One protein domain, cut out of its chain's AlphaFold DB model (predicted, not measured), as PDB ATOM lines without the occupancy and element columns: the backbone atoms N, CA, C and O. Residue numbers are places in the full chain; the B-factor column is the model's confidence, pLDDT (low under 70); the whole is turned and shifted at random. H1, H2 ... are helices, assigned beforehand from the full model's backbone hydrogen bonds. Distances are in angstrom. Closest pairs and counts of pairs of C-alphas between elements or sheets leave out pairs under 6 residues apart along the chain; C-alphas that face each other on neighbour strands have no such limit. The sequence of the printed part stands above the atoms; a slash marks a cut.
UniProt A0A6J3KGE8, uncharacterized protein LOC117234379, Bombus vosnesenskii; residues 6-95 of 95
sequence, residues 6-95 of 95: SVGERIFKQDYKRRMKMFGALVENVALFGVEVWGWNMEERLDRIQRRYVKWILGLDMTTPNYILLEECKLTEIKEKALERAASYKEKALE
ATOM      1  N   SER A   6     -14.346 -36.294 -24.605       77.56
ATOM      2  CA  SER A   6     -15.326 -36.625 -25.653       77.56
ATOM      3  C   SER A   6     -14.702 -37.142 -26.950       77.56
ATOM      4  O   SER A   6     -15.433 -37.529 -27.856       77.56
ATOM      5  N   VAL A   7     -13.371 -37.150 -27.092       84.25
ATOM      6  CA  VAL A   7     -12.705 -37.754 -28.262       84.25
ATOM      7  C   VAL A   7     -13.038 -39.243 -28.344       84.25
ATOM      8  O   VAL A   7     -13.479 -39.712 -29.391       84.25
ATOM      9  N   GLY A   8     -12.929 -39.960 -27.222       82.75
ATOM     10  CA  GLY A   8     -13.276 -41.380 -27.170       82.75
ATOM     11  C   GLY A   8     -14.752 -41.625 -27.482       82.75
ATOM     12  O   GLY A   8     -15.088 -42.580 -28.172       82.75
ATOM     13  N   GLU A   9     -15.636 -40.726 -27.050       84.25
ATOM     14  CA  GLU A   9     -17.067 -40.801 -27.344       84.25
ATOM     15  C   GLU A   9     -17.403 -40.556 -28.812       84.25
ATOM     16  O   GLU A   9     -18.173 -41.315 -29.398       84.25
ATOM     17  N   ARG A  10     -16.785 -39.549 -29.427       85.50
ATOM     18  CA  ARG A  10     -16.994 -39.223 -30.841       85.50
ATOM     19  C   ARG A  10     -16.504 -40.331 -31.771       85.50
ATOM     20  O   ARG A  10     -17.155 -40.600 -32.773       85.50
ATOM     21  N   ILE A  11     -15.379 -40.968 -31.436       87.00
ATOM     22  CA  ILE A  11     -14.758 -42.002 -32.277       87.00
ATOM     23  C   ILE A  11     -15.362 -43.383 -31.997       87.00
ATOM     24  O   ILE A  11     -15.727 -44.099 -32.926       87.00
ATOM     25  N   PHE A  12     -15.467 -43.773 -30.724       86.06
ATOM     26  CA  PHE A  12     -15.805 -45.144 -30.327       86.06
ATOM     27  C   PHE A  12     -17.243 -45.315 -29.826       86.06
ATOM     28  O   PHE A  12     -17.645 -46.442 -29.544       86.06
ATOM     29  N   LYS A  13     -18.044 -44.238 -29.735       86.88
ATOM     30  CA  LYS A  13     -19.432 -44.280 -29.227       86.88
ATOM     31  C   LYS A  13     -19.492 -45.087 -27.931       86.88
ATOM     32  O   LYS A  13     -18.648 -44.864 -27.085       86.88
ATOM     33  N   GLN A  14     -20.427 -46.006 -27.723       84.00
ATOM     34  CA  GLN A  14     -20.554 -46.752 -26.462       84.00
ATOM     35  C   GLN A  14     -19.613 -47.971 -26.334       84.00
ATOM     36  O   GLN A  14     -19.779 -48.773 -25.421       84.00
ATOM     37  N   ASP A  15     -18.606 -48.129 -27.204       89.00
ATOM     38  CA  ASP A  15     -17.653 -49.241 -27.092       89.00
ATOM     39  C   ASP A  15     -16.688 -49.030 -25.910       89.00
ATOM     40  O   ASP A  15     -15.676 -48.323 -26.000       89.00
ATOM     41  N   TYR A  16     -17.013 -49.670 -24.787       87.00
ATOM     42  CA  TYR A  16     -16.228 -49.629 -23.555       87.00
ATOM     43  C   TYR A  16     -14.784 -50.109 -23.757       87.00
ATOM     44  O   TYR A  16     -13.842 -49.442 -23.324       87.00
ATOM     45  N   LYS A  17     -14.587 -51.236 -24.455       89.56
ATOM     46  CA  LYS A  17     -13.264 -51.862 -24.604       89.56
ATOM     47  C   LYS A  17     -12.312 -50.947 -25.366       89.56
ATOM     48  O   LYS A  17     -11.173 -50.745 -24.943       89.56
ATOM     49  N   ARG A  18     -12.777 -50.350 -26.466       90.69
ATOM     50  CA  ARG A  18     -11.959 -49.414 -27.256       90.69
ATOM     51  C   ARG A  18     -11.646 -48.134 -26.487       90.69
ATOM     52  O   ARG A  18     -10.508 -47.666 -26.530       90.69
ATOM     53  N   ARG A  19     -12.611 -47.598 -25.734       89.12
ATOM     54  CA  ARG A  19     -12.388 -46.415 -24.888       89.12
ATOM     55  C   ARG A  19     -11.400 -46.671 -23.751       89.12
ATOM     56  O   ARG A  19     -10.613 -45.777 -23.440       89.12
ATOM     57  N   MET A  20     -11.417 -47.866 -23.158       90.44
ATOM     58  CA  MET A  20     -10.449 -48.247 -22.127       90.44
ATOM     59  C   MET A  20      -9.053 -48.445 -22.719       90.44
ATOM     60  O   MET A  20      -8.074 -47.964 -22.160       90.44
ATOM     61  N   LYS A  21      -8.955 -49.042 -23.914       90.75
ATOM     62  CA  LYS A  21      -7.681 -49.158 -24.639       90.75
ATOM     63  C   LYS A  21      -7.073 -47.789 -24.970       90.75
ATOM     64  O   LYS A  21      -5.867 -47.611 -24.835       90.75
ATOM     65  N   MET A  22      -7.896 -46.812 -25.357       90.25
ATOM     66  CA  MET A  22      -7.445 -45.433 -25.586       90.25
ATOM     67  C   MET A  22      -6.922 -44.781 -24.299       90.25
ATOM     68  O   MET A  22      -5.897 -44.105 -24.324       90.25
ATOM     69  N   PHE A  23      -7.608 -44.997 -23.174       88.88
ATOM     70  CA  PHE A  23      -7.160 -44.506 -21.871       88.88
ATOM     71  C   PHE A  23      -5.826 -45.122 -21.455       88.88
ATOM     72  O   PHE A  23      -4.918 -44.383 -21.080       88.88
ATOM     73  N   GLY A  24      -5.680 -46.442 -21.606       90.31
ATOM     74  CA  GLY A  24      -4.418 -47.140 -21.362       90.31
ATOM     75  C   GLY A  24      -3.270 -46.555 -22.191       90.31
ATOM     76  O   GLY A  24      -2.209 -46.216 -21.674       90.31
ATOM     77  N   ALA A  25      -3.513 -46.331 -23.484       89.81
ATOM     78  CA  ALA A  25      -2.498 -45.798 -24.385       89.81
ATOM     79  C   ALA A  25      -2.060 -44.359 -24.049       89.81
ATOM     80  O   ALA A  25      -0.875 -44.052 -24.161       89.81
ATOM     81  N   LEU A  26      -2.999 -43.482 -23.671       88.94
ATOM     82  CA  LEU A  26      -2.741 -42.044 -23.513       88.94
ATOM     83  C   LEU A  26      -2.433 -41.615 -22.079       88.94
ATOM     84  O   LEU A  26      -1.620 -40.721 -21.872       88.94
ATOM     85  N   VAL A  27      -3.130 -42.185 -21.098       87.19
ATOM     86  CA  VAL A  27      -3.092 -41.725 -19.704       87.19
ATOM     87  C   VAL A  27      -2.269 -42.679 -18.860       87.19
ATOM     88  O   VAL A  27      -1.381 -42.240 -18.138       87.19
ATOM     89  N   GLU A  28      -2.532 -43.980 -18.975       87.31
ATOM     90  CA  GLU A  28      -1.868 -44.989 -18.150       87.31
ATOM     91  C   GLU A  28      -0.370 -45.077 -18.455       87.31
ATOM     92  O   GLU A  28       0.430 -45.047 -17.529       87.31
ATOM     93  N   ASN A  29       0.031 -45.066 -19.731       86.56
ATOM     94  CA  ASN A  29       1.451 -45.026 -20.107       86.56
ATOM     95  C   ASN A  29       2.186 -43.799 -19.543       86.56
ATOM     96  O   ASN A  29       3.299 -43.922 -19.040       86.56
ATOM     97  N   VAL A  30       1.568 -42.614 -19.615       86.62
ATOM     98  CA  VAL A  30       2.164 -41.370 -19.097       86.62
ATOM     99  C   VAL A  30       2.261 -41.414 -17.577       86.62
ATOM    100  O   VAL A  30       3.274 -41.006 -17.015       86.62
ATOM    101  N   ALA A  31       1.229 -41.936 -16.912       84.50
ATOM    102  CA  ALA A  31       1.265 -42.162 -15.479       84.50
ATOM    103  C   ALA A  31       2.412 -43.115 -15.122       84.50
ATOM    104  O   ALA A  31       3.277 -42.739 -14.341       84.50
ATOM    105  N   LEU A  32       2.474 -44.299 -15.738       84.25
ATOM    106  CA  LEU A  32       3.491 -45.317 -15.459       84.25
ATOM    107  C   LEU A  32       4.921 -44.828 -15.717       84.25
ATOM    108  O   LEU A  32       5.813 -45.170 -14.948       84.25
ATOM    109  N   PHE A  33       5.141 -43.969 -16.713       84.31
ATOM    110  CA  PHE A  33       6.435 -43.302 -16.889       84.31
ATOM    111  C   PHE A  33       6.820 -42.453 -15.666       84.31
ATOM    112  O   PHE A  33       7.970 -42.450 -15.238       84.31
ATOM    113  N   GLY A  34       5.849 -41.789 -15.036       80.75
ATOM    114  CA  GLY A  34       6.057 -41.068 -13.781       80.75
ATOM    115  C   GLY A  34       6.588 -41.947 -12.641       80.75
ATOM    116  O   GLY A  34       7.315 -41.437 -11.796       80.75
ATOM    117  N   VAL A  35       6.313 -43.259 -12.638       79.81
ATOM    118  CA  VAL A  35       6.897 -44.209 -11.666       79.81
ATOM    119  C   VAL A  35       8.406 -44.310 -11.831       79.81
ATOM    120  O   VAL A  35       9.132 -44.397 -10.847       79.81
ATOM    121  N   GLU A  36       8.883 -44.305 -13.073       75.88
ATOM    122  CA  GLU A  36      10.308 -44.417 -13.384       75.88
ATOM    123  C   GLU A  36      11.056 -43.144 -12.960       75.88
ATOM    124  O   GLU A  36      12.188 -43.221 -12.488       75.88
ATOM    125  N   VAL A  37      10.407 -41.978 -13.063       80.31
ATOM    126  CA  VAL A  37      11.019 -40.679 -12.736       80.31
ATOM    127  C   VAL A  37      10.893 -40.322 -11.250       80.31
ATOM    128  O   VAL A  37      11.841 -39.812 -10.660       80.31
ATOM    129  N   TRP A  38       9.724 -40.539 -10.639       73.81
ATOM    130  CA  TRP A  38       9.398 -40.087  -9.274       73.81
ATOM    131  C   TRP A  38       9.276 -41.234  -8.259       73.81
ATOM    132  O   TRP A  38       9.088 -40.988  -7.067       73.81
ATOM    133  N   GLY A  39       9.413 -42.486  -8.701       68.94
ATOM    134  CA  GLY A  39       9.261 -43.676  -7.870       68.94
ATOM    135  C   GLY A  39       7.808 -44.141  -7.710       68.94
ATOM    136  O   GLY A  39       6.859 -43.567  -8.236       68.94
ATOM    137  N   TRP A  40       7.626 -45.215  -6.940       67.12
ATOM    138  CA  TRP A  40       6.340 -45.896  -6.716       67.12
ATOM    139  C   TRP A  40       5.353 -45.132  -5.822       67.12
ATOM    140  O   TRP A  40       4.228 -45.595  -5.627       67.12
ATOM    141  N   ASN A  41       5.741 -43.973  -5.278       68.12
ATOM    142  CA  ASN A  41       4.873 -43.147  -4.443       68.12
ATOM    143  C   ASN A  41       3.892 -42.337  -5.309       68.12
ATOM    144  O   ASN A  41       3.868 -41.106  -5.293       68.12
ATOM    145  N   MET A  42       3.118 -43.051  -6.126       66.06
ATOM    146  CA  MET A  42       2.059 -42.471  -6.928       66.06
ATOM    147  C   MET A  42       0.917 -41.998  -6.041       66.06
ATOM    148  O   MET A  42       0.414 -42.719  -5.178       66.06
ATOM    149  N   GLU A  43       0.488 -40.772  -6.302       67.12
ATOM    150  CA  GLU A  43      -0.597 -40.121  -5.590       67.12
ATOM    151  C   GLU A  43      -1.943 -40.804  -5.910       67.12
ATOM    152  O   GLU A  43      -2.263 -41.035  -7.080       67.12
ATOM    153  N   GLU A  44      -2.797 -41.025  -4.898       73.81
ATOM    154  CA  GLU A  44      -4.171 -41.574  -5.041       73.81
ATOM    155  C   GLU A  44      -5.052 -40.802  -6.047       73.81
ATOM    156  O   GLU A  44      -6.134 -41.235  -6.463       73.81
ATOM    157  N   ARG A  45      -4.607 -39.611  -6.454       78.38
ATOM    158  CA  ARG A  45      -5.265 -38.781  -7.460       78.38
ATOM    159  C   ARG A  45      -5.337 -39.460  -8.826       78.38
ATOM    160  O   ARG A  45      -6.309 -39.202  -9.537       78.38
ATOM    161  N   LEU A  46      -4.378 -40.316  -9.188       82.31
ATOM    162  CA  LEU A  46      -4.384 -41.023 -10.476       82.31
ATOM    163  C   LEU A  46      -5.491 -42.078 -10.538       82.31
ATOM    164  O   LEU A  46      -6.298 -42.064 -11.471       82.31
ATOM    165  N   ASP A  47      -5.618 -42.899  -9.497       86.81
ATOM    166  CA  ASP A  47      -6.679 -43.908  -9.406       86.81
ATOM    167  C   ASP A  47      -8.062 -43.238  -9.397       86.81
ATOM    168  O   ASP A  47      -8.999 -43.667 -10.076       86.81
ATOM    169  N   ARG A  48      -8.188 -42.078  -8.732       88.75
ATOM    170  CA  ARG A  48      -9.420 -41.273  -8.769       88.75
ATOM    171  C   ARG A  48      -9.790 -40.827 -10.191       88.75
ATOM    172  O   ARG A  48     -10.981 -40.788 -10.516       88.75
ATOM    173  N   ILE A  49      -8.814 -40.483 -11.035       88.75
ATOM    174  CA  ILE A  49      -9.056 -40.103 -12.436       88.75
ATOM    175  C   ILE A  49      -9.543 -41.310 -13.239       88.75
ATOM    176  O   ILE A  49     -10.541 -41.180 -13.950       88.75
ATOM    177  N   GLN A  50      -8.903 -42.473 -13.087       90.12
ATOM    178  CA  GLN A  50      -9.316 -43.711 -13.754       90.12
ATOM    179  C   GLN A  50     -10.762 -44.072 -13.391       90.12
ATOM    180  O   GLN A  50     -11.605 -44.207 -14.279       90.12
ATOM    181  N   ARG A  51     -11.097 -44.116 -12.095       91.44
ATOM    182  CA  ARG A  51     -12.459 -44.428 -11.619       91.44
ATOM    183  C   ARG A  51     -13.496 -43.443 -12.162       91.44
ATOM    184  O   ARG A  51     -14.565 -43.841 -12.617       91.44
ATOM    185  N   ARG A  52     -13.182 -42.143 -12.148       90.56
ATOM    186  CA  ARG A  52     -14.061 -41.092 -12.686       90.56
ATOM    187  C   ARG A  52     -14.274 -41.235 -14.192       90.56
ATOM    188  O   ARG A  52     -15.385 -41.019 -14.667       90.56
ATOM    189  N   TYR A  53     -13.231 -41.600 -14.929       89.25
ATOM    190  CA  TYR A  53     -13.324 -41.838 -16.363       89.25
ATOM    191  C   TYR A  53     -14.203 -43.054 -16.677       89.25
ATOM    192  O   TYR A  53     -15.085 -42.957 -17.526       89.25
ATOM    193  N   VAL A  54     -14.038 -44.161 -15.948       90.94
ATOM    194  CA  VAL A  54     -14.858 -45.372 -16.119       90.94
ATOM    195  C   VAL A  54     -16.332 -45.075 -15.838       90.94
ATOM    196  O   VAL A  54     -17.178 -45.377 -16.679       90.94
ATOM    197  N   LYS A  55     -16.640 -44.424 -14.705       91.75
ATOM    198  CA  LYS A  55     -18.014 -44.008 -14.366       91.75
ATOM    199  C   LYS A  55     -18.630 -43.172 -15.484       91.75
ATOM    200  O   LYS A  55     -19.759 -43.420 -15.888       91.75
ATOM    201  N   TRP A  56     -17.857 -42.241 -16.042       89.00
ATOM    202  CA  TRP A  56     -18.308 -41.406 -17.149       89.00
ATOM    203  C   TRP A  56     -18.574 -42.197 -18.439       89.00
ATOM    204  O   TRP A  56     -19.591 -41.960 -19.087       89.00
ATOM    205  N   ILE A  57     -17.713 -43.151 -18.811       89.50
ATOM    206  CA  ILE A  57     -17.934 -43.991 -20.003       89.50
ATOM    207  C   ILE A  57     -19.206 -44.827 -19.868       89.50
ATOM    208  O   ILE A  57     -19.938 -44.980 -20.844       89.50
ATOM    209  N   LEU A  58     -19.440 -45.376 -18.677       89.12
ATOM    210  CA  LEU A  58     -20.586 -46.234 -18.391       89.12
ATOM    211  C   LEU A  58     -21.874 -45.442 -18.120       89.12
ATOM    212  O   LEU A  58     -22.930 -46.044 -17.971       89.12
ATOM    213  N   GLY A  59     -21.802 -44.107 -18.055       88.50
ATOM    214  CA  GLY A  59     -22.949 -43.263 -17.715       88.50
ATOM    215  C   GLY A  59     -23.434 -43.441 -16.272       88.50
ATOM    216  O   GLY A  59     -24.602 -43.191 -15.990       88.50
ATOM    217  N   LEU A  60     -22.554 -43.889 -15.374       90.56
ATOM    218  CA  LEU A  60     -22.852 -44.088 -13.958       90.56
ATOM    219  C   LEU A  60     -22.794 -42.767 -13.192       90.56
ATOM    220  O   LEU A  60     -22.059 -41.841 -13.554       90.56
ATOM    221  N   ASP A  61     -23.526 -42.717 -12.081       90.75
ATOM    222  CA  ASP A  61     -23.444 -41.583 -11.178       90.75
ATOM    223  C   ASP A  61     -22.065 -41.506 -10.499       90.75
ATOM    224  O   ASP A  61     -21.389 -42.502 -10.223       90.75
ATOM    225  N   MET A  62     -21.620 -40.287 -10.200       87.38
ATOM    226  CA  MET A  62     -20.317 -40.072  -9.576       87.38
ATOM    227  C   MET A  62     -20.239 -40.654  -8.156       87.38
ATOM    228  O   MET A  62     -19.142 -41.023  -7.718       87.38
ATOM    229  N   THR A  63     -21.382 -40.789  -7.476       90.94
ATOM    230  CA  THR A  63     -21.514 -41.374  -6.135       90.94
ATOM    231  C   THR A  63     -21.511 -42.901  -6.127       90.94
ATOM    232  O   THR A  63     -21.363 -43.477  -5.051       90.94
ATOM    233  N   THR A  64     -21.601 -43.569  -7.291       91.19
ATOM    234  CA  THR A  64     -21.585 -45.039  -7.363       91.19
ATOM    235  C   THR A  64     -20.389 -45.597  -6.580       91.19
ATOM    236  O   THR A  64     -19.262 -45.130  -6.792       91.19
ATOM    237  N   PRO A  65     -20.586 -46.573  -5.676       92.44
ATOM    238  CA  PRO A  65     -19.501 -47.097  -4.860       92.44
ATOM    239  C   PRO A  65     -18.333 -47.631  -5.698       92.44
ATOM    240  O   PRO A  65     -18.526 -48.312  -6.704       92.44
ATOM    241  N   ASN A  66     -17.103 -47.319  -5.282       90.88
ATOM    242  CA  ASN A  66     -15.907 -47.673  -6.055       90.88
ATOM    243  C   ASN A  66     -15.659 -49.186  -6.097       90.88
ATOM    244  O   ASN A  66     -15.163 -49.669  -7.106       90.88
ATOM    245  N   TYR A  67     -16.022 -49.923  -5.044       90.31
ATOM    246  CA  TYR A  67     -15.815 -51.372  -4.998       90.31
ATOM    247  C   TYR A  67     -16.611 -52.096  -6.097       90.31
ATOM    248  O   TYR A  67     -16.059 -52.956  -6.767       90.31
ATOM    249  N   ILE A  68     -17.854 -51.673  -6.368       91.62
ATOM    250  CA  ILE A  68     -18.680 -52.235  -7.453       91.62
ATOM    251  C   ILE A  68     -17.991 -52.008  -8.798       91.62
ATOM    252  O   ILE A  68     -17.916 -52.902  -9.628       91.62
ATOM    253  N   LEU A  69     -17.456 -50.805  -9.007       90.44
ATOM    254  CA  LEU A  69     -16.760 -50.471 -10.242       90.44
ATOM    255  C   LEU A  69     -15.522 -51.352 -10.457       90.44
ATOM    256  O   LEU A  69     -15.305 -51.822 -11.569       90.44
ATOM    257  N   LEU A  70     -14.713 -51.548  -9.411       89.69
ATOM    258  CA  LEU A  70     -13.483 -52.337  -9.480       89.69
ATOM    259  C   LEU A  70     -13.777 -53.811  -9.778       89.69
ATOM    260  O   LEU A  70     -13.187 -54.362 -10.708       89.69
ATOM    261  N   GLU A  71     -14.733 -54.400  -9.061       88.81
ATOM    262  CA  GLU A  71     -15.125 -55.805  -9.207       88.81
ATOM    263  C   GLU A  71     -15.782 -56.081 -10.567       88.81
ATOM    264  O   GLU A  71     -15.299 -56.903 -11.350       88.81
ATOM    265  N   GLU A  72     -16.839 -55.340 -10.911       90.31
ATOM    266  CA  GLU A  72     -17.626 -55.594 -12.125       90.31
ATOM    267  C   GLU A  72     -16.818 -55.331 -13.401       90.31
ATOM    268  O   GLU A  72     -16.930 -56.051 -14.397       90.31
ATOM    269  N   CYS A  73     -15.967 -54.300 -13.387       85.81
ATOM    270  CA  CYS A  73     -15.140 -53.960 -14.542       85.81
ATOM    271  C   CYS A  73     -13.783 -54.676 -14.548       85.81
ATOM    272  O   CYS A  73     -13.028 -54.483 -15.507       85.81
ATOM    273  N   LYS A  74     -13.468 -55.466 -13.507       87.81
ATOM    274  CA  LYS A  74     -12.156 -56.099 -13.279       87.81
ATOM    275  C   LYS A  74     -11.003 -55.111 -13.479       87.81
ATOM    276  O   LYS A  74     -10.051 -55.377 -14.214       87.81
ATOM    277  N   LEU A  75     -11.150 -53.917 -12.905       86.00
ATOM    278  CA  LEU A  75     -10.195 -52.829 -13.082       86.00
ATOM    279  C   LEU A  75      -9.040 -52.973 -12.105       86.00
ATOM    280  O   LEU A  75      -9.229 -52.869 -10.900       86.00
ATOM    281  N   THR A  76      -7.840 -53.122 -12.652       86.56
ATOM    282  CA  THR A  76      -6.590 -52.955 -11.911       86.56
ATOM    283  C   THR A  76      -6.283 -51.467 -11.797       86.56
ATOM    284  O   THR A  76      -6.319 -50.739 -12.804       86.56
ATOM    285  N   GLU A  77      -5.990 -51.015 -10.586       87.06
ATOM    286  CA  GLU A  77      -5.666 -49.612 -10.342       87.06
ATOM    287  C   GLU A  77      -4.280 -49.271 -10.901       87.06
ATOM    288  O   GLU A  77      -3.406 -50.134 -11.031       87.06
ATOM    289  N   ILE A  78      -4.053 -48.000 -11.240       87.50
ATOM    290  CA  ILE A  78      -2.763 -47.556 -11.789       87.50
ATOM    291  C   ILE A  78      -1.659 -47.783 -10.755       87.50
ATOM    292  O   ILE A  78      -0.553 -48.181 -11.118       87.50
ATOM    293  N   LYS A  79      -1.967 -47.591  -9.469       85.38
ATOM    294  CA  LYS A  79      -1.031 -47.844  -8.371       85.38
ATOM    295  C   LYS A  79      -0.533 -49.292  -8.314       85.38
ATOM    296  O   LYS A  79       0.654 -49.508  -8.091       85.38
ATOM    297  N   GLU A  80      -1.402 -50.276  -8.530       86.94
ATOM    298  CA  GLU A  80      -1.002 -51.692  -8.538       86.94
ATOM    299  C   GLU A  80      -0.040 -51.972  -9.695       86.94
ATOM    300  O   GLU A  80       1.051 -52.505  -9.491       86.94
ATOM    301  N   LYS A  81      -0.373 -51.487 -10.895       87.75
ATOM    302  CA  LYS A  81       0.497 -51.614 -12.072       87.75
ATOM    303  C   LYS A  81       1.833 -50.894 -11.892       87.75
ATOM    304  O   LYS A  81       2.867 -51.364 -12.359       87.75
ATOM    305  N   ALA A  82       1.827 -49.755 -11.207       85.88
ATOM    306  CA  ALA A  82       3.033 -49.015 -10.867       85.88
ATOM    307  C   ALA A  82       3.952 -49.801  -9.922       85.88
ATOM    308  O   ALA A  82       5.169 -49.791 -10.109       85.88
ATOM    309  N   LEU A  83       3.384 -50.504  -8.940       85.44
ATOM    310  CA  LEU A  83       4.140 -51.375  -8.041       85.44
ATOM    311  C   LEU A  83       4.767 -52.551  -8.793       85.44
ATOM    312  O   LEU A  83       5.967 -52.780  -8.644       85.44
ATOM    313  N   GLU A  84       3.999 -53.244  -9.637       86.69
ATOM    314  CA  GLU A  84       4.512 -54.327 -10.491       86.69
ATOM    315  C   GLU A  84       5.656 -53.835 -11.385       86.69
ATOM    316  O   GLU A  84       6.722 -54.452 -11.468       86.69
ATOM    317  N   ARG A  85       5.475 -52.662 -12.004       85.38
ATOM    318  CA  ARG A  85       6.497 -52.018 -12.830       85.38
ATOM    319  C   ARG A  85       7.762 -51.746 -12.018       85.38
ATOM    320  O   ARG A  85       8.847 -52.141 -12.436       85.38
ATOM    321  N   ALA A  86       7.635 -51.116 -10.854       84.62
ATOM    322  CA  ALA A  86       8.767 -50.798  -9.989       84.62
ATOM    323  C   ALA A  86       9.506 -52.056  -9.498       84.62
ATOM    324  O   ALA A  86      10.735 -52.051  -9.435       84.62
ATOM    325  N   ALA A  87       8.783 -53.137  -9.185       85.44
ATOM    326  CA  ALA A  87       9.374 -54.423  -8.822       85.44
ATOM    327  C   ALA A  87      10.211 -55.000  -9.974       85.44
ATOM    328  O   ALA A  87      11.376 -55.331  -9.769       85.44
ATOM    329  N   SER A  88       9.673 -54.991 -11.198       84.19
ATOM    330  CA  SER A  88      10.383 -55.497 -12.382       84.19
ATOM    331  C   SER A  88      11.702 -54.762 -12.669       84.19
ATOM    332  O   SER A  88      12.665 -55.360 -13.144       84.19
ATOM    333  N   TYR A  89      11.782 -53.463 -12.357       81.00
ATOM    334  CA  TYR A  89      13.025 -52.698 -12.481       81.00
ATOM    335  C   TYR A  89      14.041 -53.048 -11.400       81.00
ATOM    336  O   TYR A  89      15.235 -53.072 -11.687       81.00
ATOM    337  N   LYS A  90      13.589 -53.328 -10.172       77.00
ATOM    338  CA  LYS A  90      14.488 -53.788  -9.106       77.00
ATOM    339  C   LYS A  90      15.098 -55.140  -9.447       77.00
ATOM    340  O   LYS A  90      16.297 -55.296  -9.273       77.00
ATOM    341  N   GLU A  91      14.298 -56.074  -9.956       84.00
ATOM    342  CA  GLU A  91      14.774 -57.393 -10.392       84.00
ATOM    343  C   GLU A  91      15.841 -57.265 -11.482       84.00
ATOM    344  O   GLU A  91      16.936 -57.788 -11.322       84.00
ATOM    345  N   LYS A  92      15.584 -56.461 -12.522       84.12
ATOM    346  CA  LYS A  92      16.565 -56.190 -13.590       84.12
ATOM    347  C   LYS A  92      17.831 -55.471 -13.133       84.12
ATOM    348  O   LYS A  92      18.830 -55.529 -13.830       84.12
ATOM    349  N   ALA A  93      17.769 -54.708 -12.045       76.50
ATOM    350  CA  ALA A  93      18.936 -54.021 -11.495       76.50
ATOM    351  C   ALA A  93      19.781 -54.928 -10.583       76.50
ATOM    352  O   ALA A  93      20.906 -54.565 -10.245       76.50
ATOM    353  N   LEU A  94      19.214 -56.053 -10.135       73.19
ATOM    354  CA  LEU A  94      19.867 -57.070  -9.307       73.19
ATOM    355  C   LEU A  94      20.544 -58.172 -10.140       73.19
ATOM    356  O   LEU A  94      21.412 -58.861  -9.607       73.19
ATOM    357  N   GLU A  95      20.125 -58.337 -11.395       62.84
ATOM    358  CA  GLU A  95      20.677 -59.258 -12.400       62.84
ATOM    359  C   GLU A  95      21.907 -58.662 -13.108       62.84
ATOM    360  O   GLU A  95      22.890 -59.414 -13.304       62.84
TER     361      GLU A  95
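This is residues 6 to 95 of the 95 residues of the protein "uncharacterized protein LOC117234379" of Bombus vosnesenskii (UniProt A0A6J3KGE8). The longest helix, H2, and H3 form a helical hairpin, with short H1 on H2 and short H4 on H3. H5 crosses H2, and residues 90 to 95 stick out. The printed part has 90 residues, 69 of them in five named helices, H1 to H5 in order along the chain, with no named strand, and its class is all helix. The whole is only just loose, close to compact: radius of gyration of the C-alphas 14.7 A, spans 46 by 28 by 19 A.

H2, residues 16 to 38, begins at C-alpha (-16.228, -49.629, -23.555), measures 30.8 A and has a kink of 34 degrees near residue 23. H3, residues 45 to 58, measures 20.2 A. H5, residues 78 to 94, measures 24.7 A and ends at C-alpha (19.867, -57.070, -9.307). H1 is residues 6 to 12, 9.7 A; H4 is residues 66 to 73, 10.6 A.

H2 touches H3 at a shallow tilt of 5 degrees, opposite ways; their closest C-alphas, Tyr 16 and Ile 57, are 6.9 A apart. With residues 28 to 36 alone H2 touches H5 at a steep 48 degrees, closest C-alphas Leu 32 and Ala 82, 5.9 A. Every O i to N i+4 pair is within hydrogen-bond range in H1, H3, H4 and H5, and 14 of 19 in H2.

The farthest C-alphas, Asp 61 and Glu 95, are 47.5 A apart. The printed part has no cut and no long link; pLDDT is under 70 at residues 39 to 43 and 95.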